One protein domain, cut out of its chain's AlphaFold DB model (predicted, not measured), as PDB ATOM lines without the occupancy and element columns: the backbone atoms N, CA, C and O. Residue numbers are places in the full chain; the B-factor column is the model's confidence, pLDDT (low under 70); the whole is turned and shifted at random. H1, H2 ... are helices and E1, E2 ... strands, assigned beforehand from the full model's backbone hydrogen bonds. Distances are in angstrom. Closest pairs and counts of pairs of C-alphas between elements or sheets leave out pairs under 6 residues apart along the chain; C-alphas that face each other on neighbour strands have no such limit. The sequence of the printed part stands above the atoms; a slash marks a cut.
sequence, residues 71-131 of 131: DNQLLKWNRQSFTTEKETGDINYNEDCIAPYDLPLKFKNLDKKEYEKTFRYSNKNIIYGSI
ATOM      1  N   ASP A  71      74.111 224.847  24.899       85.69
ATOM      2  CA  ASP A  71      75.404 224.207  24.615       85.69
ATOM      3  C   ASP A  71      75.821 223.242  25.756       85.69
ATOM      4  O   ASP A  71      76.302 222.139  25.504       85.69
ATOM      5  N   ASN A  72      75.551 223.602  27.020       85.38
ATOM      6  CA  ASN A  72      75.823 222.749  28.186       85.38
ATOM      7  C   ASN A  72      74.973 221.469  28.204       85.38
ATOM      8  O   ASN A  72      75.461 220.408  28.596       85.38
ATOM      9  N   GLN A  73      73.704 221.549  27.796       88.56
ATOM     10  CA  GLN A  73      72.854 220.363  27.681       88.56
ATOM     11  C   GLN A  73      73.307 219.466  26.531       88.56
ATOM     12  O   GLN A  73      73.396 218.255  26.726       88.56
ATOM     13  N   LEU A  74      73.672 220.046  25.381       87.06
ATOM     14  CA  LEU A  74      74.240 219.295  24.259       87.06
ATOM     15  C   LEU A  74      75.505 218.549  24.676       87.06
ATOM     16  O   LEU A  74      75.625 217.357  24.397       87.06
ATOM     17  N   LEU A  75      76.408 219.217  25.393       87.38
ATOM     18  CA  LEU A  75      77.613 218.595  25.930       87.38
ATOM     19  C   LEU A  75      77.285 217.460  26.904       87.38
ATOM     20  O   LEU A  75      77.889 216.393  26.828       87.38
ATOM     21  N   LYS A  76      76.329 217.671  27.817       87.69
ATOM     22  CA  LYS A  76      75.927 216.656  28.798       87.69
ATOM     23  C   LYS A  76      75.375 215.403  28.116       87.69
ATOM     24  O   LYS A  76      75.732 214.299  28.511       87.69
ATOM     25  N   TRP A  77      74.522 215.567  27.107       89.00
ATOM     26  CA  TRP A  77      73.912 214.449  26.382       89.00
ATOM     27  C   TRP A  77      74.891 213.745  25.444       89.00
ATOM     28  O   TRP A  77      74.821 212.532  25.295       89.00
ATOM     29  N   ASN A  78      75.839 214.482  24.866       87.44
ATOM     30  CA  ASN A  78      76.804 213.953  23.902       87.44
ATOM     31  C   ASN A  78      78.208 213.784  24.496       87.44
ATOM     32  O   ASN A  78      79.181 213.770  23.746       87.44
ATOM     33  N   ARG A  79      78.341 213.650  25.825       87.94
ATOM     34  CA  ARG A  79      79.627 213.717  26.549       87.94
ATOM     35  C   ARG A  79      80.693 212.753  26.025       87.94
ATOM     36  O   ARG A  79      81.875 213.089  26.079       87.94
ATOM     37  N   GLN A  80      80.267 211.593  25.526       86.88
ATOM     38  CA  GLN A  80      81.120 210.557  24.934       86.88
ATOM     39  C   GLN A  80      81.873 211.019  23.679       86.88
ATOM     40  O   GLN A  80      82.944 210.504  23.387       86.88
ATOM     41  N   SER A  81      81.338 212.010  22.964       87.19
ATOM     42  CA  SER A  81      81.927 212.545  21.731       87.19
ATOM     43  C   SER A  81      82.962 213.636  22.001       87.19
ATOM     44  O   SER A  81      83.419 214.288  21.070       87.19
ATOM     45  N   PHE A  82      83.305 213.881  23.268       88.25
ATOM     46  CA  PHE A  82      84.213 214.946  23.664       88.25
ATOM     47  C   PHE A  82      85.353 214.427  24.534       88.25
ATOM     48  O   PHE A  82      85.162 213.609  25.437       88.25
ATOM     49  N   THR A  83      86.536 214.990  24.337       88.12
ATOM     50  CA  THR A  83      87.715 214.766  25.170       88.12
ATOM     51  C   THR A  83      88.003 216.010  26.001       88.12
ATOM     52  O   THR A  83      87.663 217.130  25.623       88.12
ATOM     53  N   THR A  84      88.585 215.817  27.182       88.62
ATOM     54  CA  THR A  84      89.017 216.926  28.035       88.62
ATOM     55  C   THR A  84      90.524 217.055  27.927       88.62
ATOM     56  O   THR A  84      91.258 216.106  28.207       88.62
ATOM     57  N   GLU A  85      90.983 218.229  27.518       87.31
ATOM     58  CA  GLU A  85      92.397 218.559  27.464       87.31
ATOM     59  C   GLU A  85      92.942 218.676  28.890       87.31
ATOM     60  O   GLU A  85      92.435 219.441  29.710       87.31
ATOM     61  N   LYS A  86      93.976 217.893  29.212       81.75
ATOM     62  CA  LYS A  86      94.520 217.804  30.579       81.75
ATOM     63  C   LYS A  86      95.119 219.129  31.056       81.75
ATOM     64  O   LYS A  86      95.038 219.454  32.238       81.75
ATOM     65  N   GLU A  87      95.727 219.876  30.141       80.00
ATOM     66  CA  GLU A  87      96.451 221.103  30.463       80.00
ATOM     67  C   GLU A  87      95.529 222.293  30.675       80.00
ATOM     68  O   GLU A  87      95.753 223.061  31.595       80.00
ATOM     69  N   THR A  88      94.488 222.465  29.869       79.94
ATOM     70  CA  THR A  88      93.587 223.629  29.939       79.94
ATOM     71  C   THR A  88      92.298 223.311  30.695       79.94
ATOM     72  O   THR A  88      91.664 224.202  31.257       79.94
ATOM     73  N   GLY A  89      91.916 222.033  30.752       82.56
ATOM     74  CA  GLY A  89      90.581 221.615  31.159       82.56
ATOM     75  C   GLY A  89      89.511 221.926  30.107       82.56
ATOM     76  O   GLY A  89      88.328 221.769  30.412       82.56
ATOM     77  N   ASP A  90      89.897 222.373  28.905       87.44
ATOM     78  CA  ASP A  90      88.973 222.632  27.802       87.44
ATOM     79  C   ASP A  90      88.394 221.312  27.283       87.44
ATOM     80  O   ASP A  90      89.044 220.264  27.293       87.44
ATOM     81  N   ILE A  91      87.144 221.356  26.831       87.88
ATOM     82  CA  ILE A  91      86.447 220.190  26.296       87.88
ATOM     83  C   ILE A  91      86.343 220.353  24.784       87.88
ATOM     84  O   ILE A  91      85.719 221.296  24.293       87.88
ATOM     85  N   ASN A  92      86.960 219.433  24.050       89.25
ATOM     86  CA  ASN A  92      87.047 219.451  22.595       89.25
ATOM     87  C   ASN A  92      86.272 218.272  22.013       89.25
ATOM     88  O   ASN A  92      86.286 217.174  22.572       89.25
ATOM     89  N   TYR A  93      85.573 218.499  20.907       87.06
ATOM     90  CA  TYR A  93      84.924 217.429  20.161       87.06
ATOM     91  C   TYR A  93      85.985 216.477  19.604       87.06
ATOM     92  O   TYR A  93      87.038 216.920  19.146       87.06
ATOM     93  N   ASN A  94      85.721 215.177  19.681       83.38
ATOM     94  CA  ASN A  94      86.619 214.157  19.167       83.38
ATOM     95  C   ASN A  94      86.549 214.128  17.630       83.38
ATOM     96  O   ASN A  94      85.474 213.938  17.066       83.38
ATOM     97  N   GLU A  95      87.683 214.323  16.957       73.12
ATOM     98  CA  GLU A  95      87.773 214.474  15.493       73.12
ATOM     99  C   GLU A  95      87.533 213.166  14.715       73.12
ATOM    100  O   GLU A  95      87.510 213.182  13.487       73.12
ATOM    101  N   ASP A  96      87.300 212.049  15.412       75.81
ATOM    102  CA  ASP A  96      87.021 210.737  14.811       75.81
ATOM    103  C   ASP A  96      85.781 210.737  13.892       75.81
ATOM    104  O   ASP A  96      85.656 209.885  13.011       75.81
ATOM    105  N   CYS A  97      84.867 211.697  14.073       68.62
ATOM    106  CA  CYS A  97      83.643 211.834  13.288       68.62
ATOM    107  C   CYS A  97      83.428 213.275  12.808       68.62
ATOM    108  O   CYS A  97      83.877 214.243  13.418       68.62
ATOM    109  N   ILE A  98      82.657 213.430  11.729       79.25
ATOM    110  CA  ILE A  98      82.199 214.749  11.279       79.25
ATOM    111  C   ILE A  98      81.147 215.256  12.269       79.25
ATOM    112  O   ILE A  98      80.073 214.666  12.410       79.25
ATOM    113  N   ALA A  99      81.449 216.364  12.942       80.75
ATOM    114  CA  ALA A  99      80.510 217.013  13.842       80.75
ATOM    115  C   ALA A  99      79.304 217.592  13.072       80.75
ATOM    116  O   ALA A  99      79.485 218.198  12.009       80.75
ATOM    117  N   PRO A 100      78.077 217.482  13.613       80.88
ATOM    118  CA  PRO A 100      76.936 218.247  13.123       80.88
ATOM    119  C   PRO A 100      77.226 219.751  13.158       80.88
ATOM    120  O   PRO A 100      77.874 220.232  14.086       80.88
ATOM    121  N   TYR A 101      76.701 220.499  12.184       76.88
ATOM    122  CA  TYR A 101      76.990 221.931  12.032       76.88
ATOM    123  C   TYR A 101      76.657 222.755  13.286       76.88
ATOM    124  O   TYR A 101      77.421 223.632  13.679       76.88
ATOM    125  N   ASP A 102      75.539 222.434  13.938       77.81
ATOM    126  CA  ASP A 102      75.051 223.153  15.117       77.81
ATOM    127  C   ASP A 102      75.674 222.669  16.438       77.81
ATOM    128  O   ASP A 102      75.363 223.209  17.503       77.81
ATOM    129  N   LEU A 103      76.538 221.644  16.410       82.94
ATOM    130  CA  LEU A 103      77.180 221.134  17.617       82.94
ATOM    131  C   LEU A 103      78.419 221.983  17.957       82.94
ATOM    132  O   LEU A 103      79.329 222.105  17.131       82.94
ATOM    133  N   PRO A 104      78.528 222.534  19.178       83.50
ATOM    134  CA  PRO A 104      79.714 223.284  19.564       83.50
ATOM    135  C   PRO A 104      80.943 222.368  19.603       83.50
ATOM    136  O   PRO A 104      80.955 221.359  20.304       83.50
ATOM    137  N   LEU A 105      81.999 222.740  18.877       85.75
ATOM    138  CA  LEU A 105      83.221 221.930  18.778       85.75
ATOM    139  C   LEU A 105      84.146 222.073  19.989       85.75
ATOM    140  O   LEU A 105      84.969 221.198  20.246       85.75
ATOM    141  N   LYS A 106      84.066 223.205  20.696       85.69
ATOM    142  CA  LYS A 106      84.961 223.543  21.806       85.69
ATOM    143  C   LYS A 106      84.202 224.254  22.913       85.69
ATOM    144  O   LYS A 106      83.517 225.243  22.660       85.69
ATOM    145  N   PHE A 107      84.418 223.807  24.140       84.94
ATOM    146  CA  PHE A 107      83.936 224.441  25.358       84.94
ATOM    147  C   PHE A 107      85.137 224.828  26.206       84.94
ATOM    148  O   PHE A 107      85.956 223.982  26.558       84.94
ATOM    149  N   LYS A 108      85.251 226.119  26.519       82.44
ATOM    150  CA  LYS A 108      86.385 226.634  27.289       82.44
ATOM    151  C   LYS A 108      86.117 226.541  28.777       82.44
ATOM    152  O   LYS A 108      85.054 226.965  29.229       82.44
ATOM    153  N   ASN A 109      87.111 226.089  29.527       79.62
ATOM    154  CA  ASN A 109      87.093 226.175  30.974       79.62
ATOM    155  C   ASN A 109      87.454 227.608  31.400       79.62
ATOM    156  O   ASN A 109      88.601 228.053  31.299       79.62
ATOM    157  N   LEU A 110      86.443 228.372  31.813       73.81
ATOM    158  CA  LEU A 110      86.616 229.774  32.197       73.81
ATOM    159  C   LEU A 110      87.288 229.918  33.568       73.81
ATOM    160  O   LEU A 110      88.097 230.831  33.732       73.81
ATOM    161  N   ASP A 111      87.048 228.982  34.487       70.19
ATOM    162  CA  ASP A 111      87.531 229.046  35.871       70.19
ATOM    163  C   ASP A 111      89.064 229.005  35.935       70.19
ATOM    164  O   ASP A 111      89.697 229.813  36.618       70.19
ATOM    165  N   LYS A 112      89.695 228.133  35.136       64.06
ATOM    166  CA  LYS A 112      91.163 228.066  35.049       64.06
ATOM    167  C   LYS A 112      91.767 229.347  34.469       64.06
ATOM    168  O   LYS A 112      92.784 229.845  34.947       64.06
ATOM    169  N   LYS A 113      91.124 229.911  33.449       62.50
ATOM    170  CA  LYS A 113      91.603 231.114  32.762       62.50
ATOM    171  C   LYS A 113      91.476 232.366  33.627       62.50
ATOM    172  O   LYS A 113      92.293 233.283  33.521       62.50
ATOM    173  N   GLU A 114      90.436 232.430  34.447       62.81
ATOM    174  CA  GLU A 114      90.223 233.511  35.402       62.81
ATOM    175  C   GLU A 114      91.220 233.425  36.562       62.81
ATOM    176  O   GLU A 114      91.863 234.431  36.869       62.81
ATOM    177  N   TYR A 115      91.471 232.220  37.086       61.03
ATOM    178  CA  TYR A 115      92.554 231.954  38.039       61.03
ATOM    179  C   TYR A 115      93.934 232.382  37.504       61.03
ATOM    180  O   TYR A 115      94.686 233.084  38.174       61.03
ATOM    181  N   GLU A 116      94.275 232.035  36.261       61.84
ATOM    182  CA  GLU A 116      95.558 232.434  35.665       61.84
ATOM    183  C   GLU A 116      95.690 233.956  35.483       61.84
ATOM    184  O   GLU A 116      96.785 234.513  35.620       61.84
ATOM    185  N   LYS A 117      94.589 234.661  35.184       65.12
ATOM    186  CA  LYS A 117      94.578 236.130  35.080       65.12
ATOM    187  C   LYS A 117      94.810 236.797  36.432       65.12
ATOM    188  O   LYS A 117      95.639 237.706  36.512       65.12
ATOM    189  N   THR A 118      94.096 236.366  37.471       62.75
ATOM    190  CA  THR A 118      94.232 236.927  38.822       62.75
ATOM    191  C   THR A 118      95.614 236.626  39.402       62.75
ATOM    192  O   THR A 118      96.264 237.530  39.927       62.75
ATOM    193  N   PHE A 119      96.139 235.414  39.188       62.75
ATOM    194  CA  PHE A 119      97.490 235.024  39.595       62.75
ATOM    195  C   PHE A 119      98.589 235.863  38.917       62.75
ATOM    196  O   PHE A 119      99.531 236.311  39.574       62.75
ATOM    197  N   ARG A 120      98.474 236.145  37.608       59.28
ATOM    198  CA  ARG A 120      99.422 237.029  36.894       59.28
ATOM    199  C   ARG A 120      99.361 238.479  37.378       59.28
ATOM    200  O   ARG A 120     100.393 239.146  37.407       59.28
ATOM    201  N   TYR A 121      98.176 238.973  37.734       55.84
ATOM    202  CA  TYR A 121      97.997 240.329  38.261       55.84
ATOM    203  C   TYR A 121      98.594 240.471  39.670       55.84
ATOM    204  O   TYR A 121      99.339 241.412  39.929       55.84
ATOM    205  N   SER A 122      98.352 239.486  40.542       57.12
ATOM    206  CA  SER A 122      98.930 239.423  41.890       57.12
ATOM    207  C   SER A 122     100.464 239.398  41.858       57.12
ATOM    208  O   SER A 122     101.098 240.226  42.507       57.12
ATOM    209  N   ASN A 123     101.075 238.551  41.019       57.72
ATOM    210  CA  ASN A 123     102.537 238.480  40.910       57.72
ATOM    211  C   ASN A 123     103.175 239.740  40.304       57.72
ATOM    212  O   ASN A 123     104.265 240.124  40.718       57.72
ATOM    213  N   LYS A 124     102.508 240.429  39.366       55.06
ATOM    214  CA  LYS A 124     103.000 241.730  38.880       55.06
ATOM    215  C   LYS A 124     103.046 242.769  40.002       55.06
ATOM    216  O   LYS A 124     104.032 243.485  40.110       55.06
ATOM    217  N   ASN A 125     102.027 242.827  40.857       54.84
ATOM    218  CA  ASN A 125     101.989 243.800  41.953       54.84
ATOM    219  C   ASN A 125     103.000 243.495  43.070       54.84
ATOM    220  O   ASN A 125     103.433 244.418  43.746       54.84
ATOM    221  N   ILE A 126     103.425 242.238  43.231       55.22
ATOM    222  CA  ILE A 126     104.509 241.871  44.159       55.22
ATOM    223  C   ILE A 126     105.874 242.348  43.629       55.22
ATOM    224  O   ILE A 126     106.704 242.802  44.406       55.22
ATOM    225  N   ILE A 127     106.097 242.309  42.310       50.16
ATOM    226  CA  ILE A 127     107.376 242.710  41.690       50.16
ATOM    227  C   ILE A 127     107.522 244.243  41.597       50.16
ATOM    228  O   ILE A 127     108.634 244.756  41.668       50.16
ATOM    229  N   TYR A 128     106.414 244.980  41.455       48.12
ATOM    230  CA  TYR A 128     106.415 246.449  41.331       48.12
ATOM    231  C   TYR A 128     105.976 247.198  42.607       48.12
ATOM    232  O   TYR A 128     105.950 248.425  42.603       48.12
ATOM    233  N   GLY A 129     105.616 246.483  43.677       49.06
ATOM    234  CA  GLY A 129     105.124 247.048  44.942       49.06
ATOM    235  C   GLY A 129     106.160 247.135  46.067       49.06
ATOM    236  O   GLY A 129     105.790 247.435  47.197       49.06
ATOM    237  N   SER A 130     107.435 246.853  45.791       47.28
ATOM    238  CA  SER A 130     108.538 247.032  46.743       47.28
ATOM    239  C   SER A 130     109.338 248.286  46.388       47.28
ATOM    240  O   SER A 130     110.328 248.207  45.660       47.28
ATOM    241  N   ILE A 131     108.878 249.438  46.877       41.66
ATOM    242  CA  ILE A 131     109.681 250.656  47.069       41.66
ATOM    243  C   ILE A 131     109.543 251.042  48.537       41.66
ATOM    244  O   ILE A 131     108.384 251.057  49.011       41.66
TER     245      ILE A 131
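What this domain is: This is residues 71 to 131 of the 131 residues of the protein "Transcriptional regulator" of Clostridium baratii (UniProt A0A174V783). A small head, holding the short helix H1, the two-strand hairpin E1 and E2 and a long loop, runs out into one long helix, H2, that sticks out as an arm with its residues 114 to 128. The printed part has 61 residues, in the order H1, E1, E2, H2, and is mostly helix, with an antiparallel sheet E1 - E2. It is extended, a rod of 57 by 20 by 17 A, with a radius of gyration of the C-alphas of 17.3 A.

How they stand to each other: Start at H1, residues 71 to 77; a tight link leads to E1, residues 82 to 84, and their closest C-alphas, Leu 75 and Phe 82, are 7.9 A apart. E1 and E2, residues 91 to 93, form an antiparallel hairpin at 148 degrees; look for N 83 and O 92 at 2.8 A, within hydrogen-bond range. Residues 91 to 92 of E2 also pair antiparallel with residues 106 to 107. H2, residues 110 to 128, is apart from H1 and E1. In H1 and H2 every O i to N i+4 pair is within hydrogen-bond range.

Where its parts are: Find C-alpha 71 at (75.404, 224.207, 24.615), where H1 begins its 10.0 A. E1 measures 6.8 A and E2 6.9 A. H2 runs 27.4 A from C-alpha 110 at (86.616, 229.774, 32.197) to C-alpha 128 at (106.415, 246.449, 41.331).

The domain as a whole: The two C-alphas farthest apart, of Cys 97 and Ile 131, are 57.7 A apart. The printed part has no cut, and the link from E2 to H2 is long, 16 residues. Confidence is low, under 70, at residue 97 and residues 112 to 131.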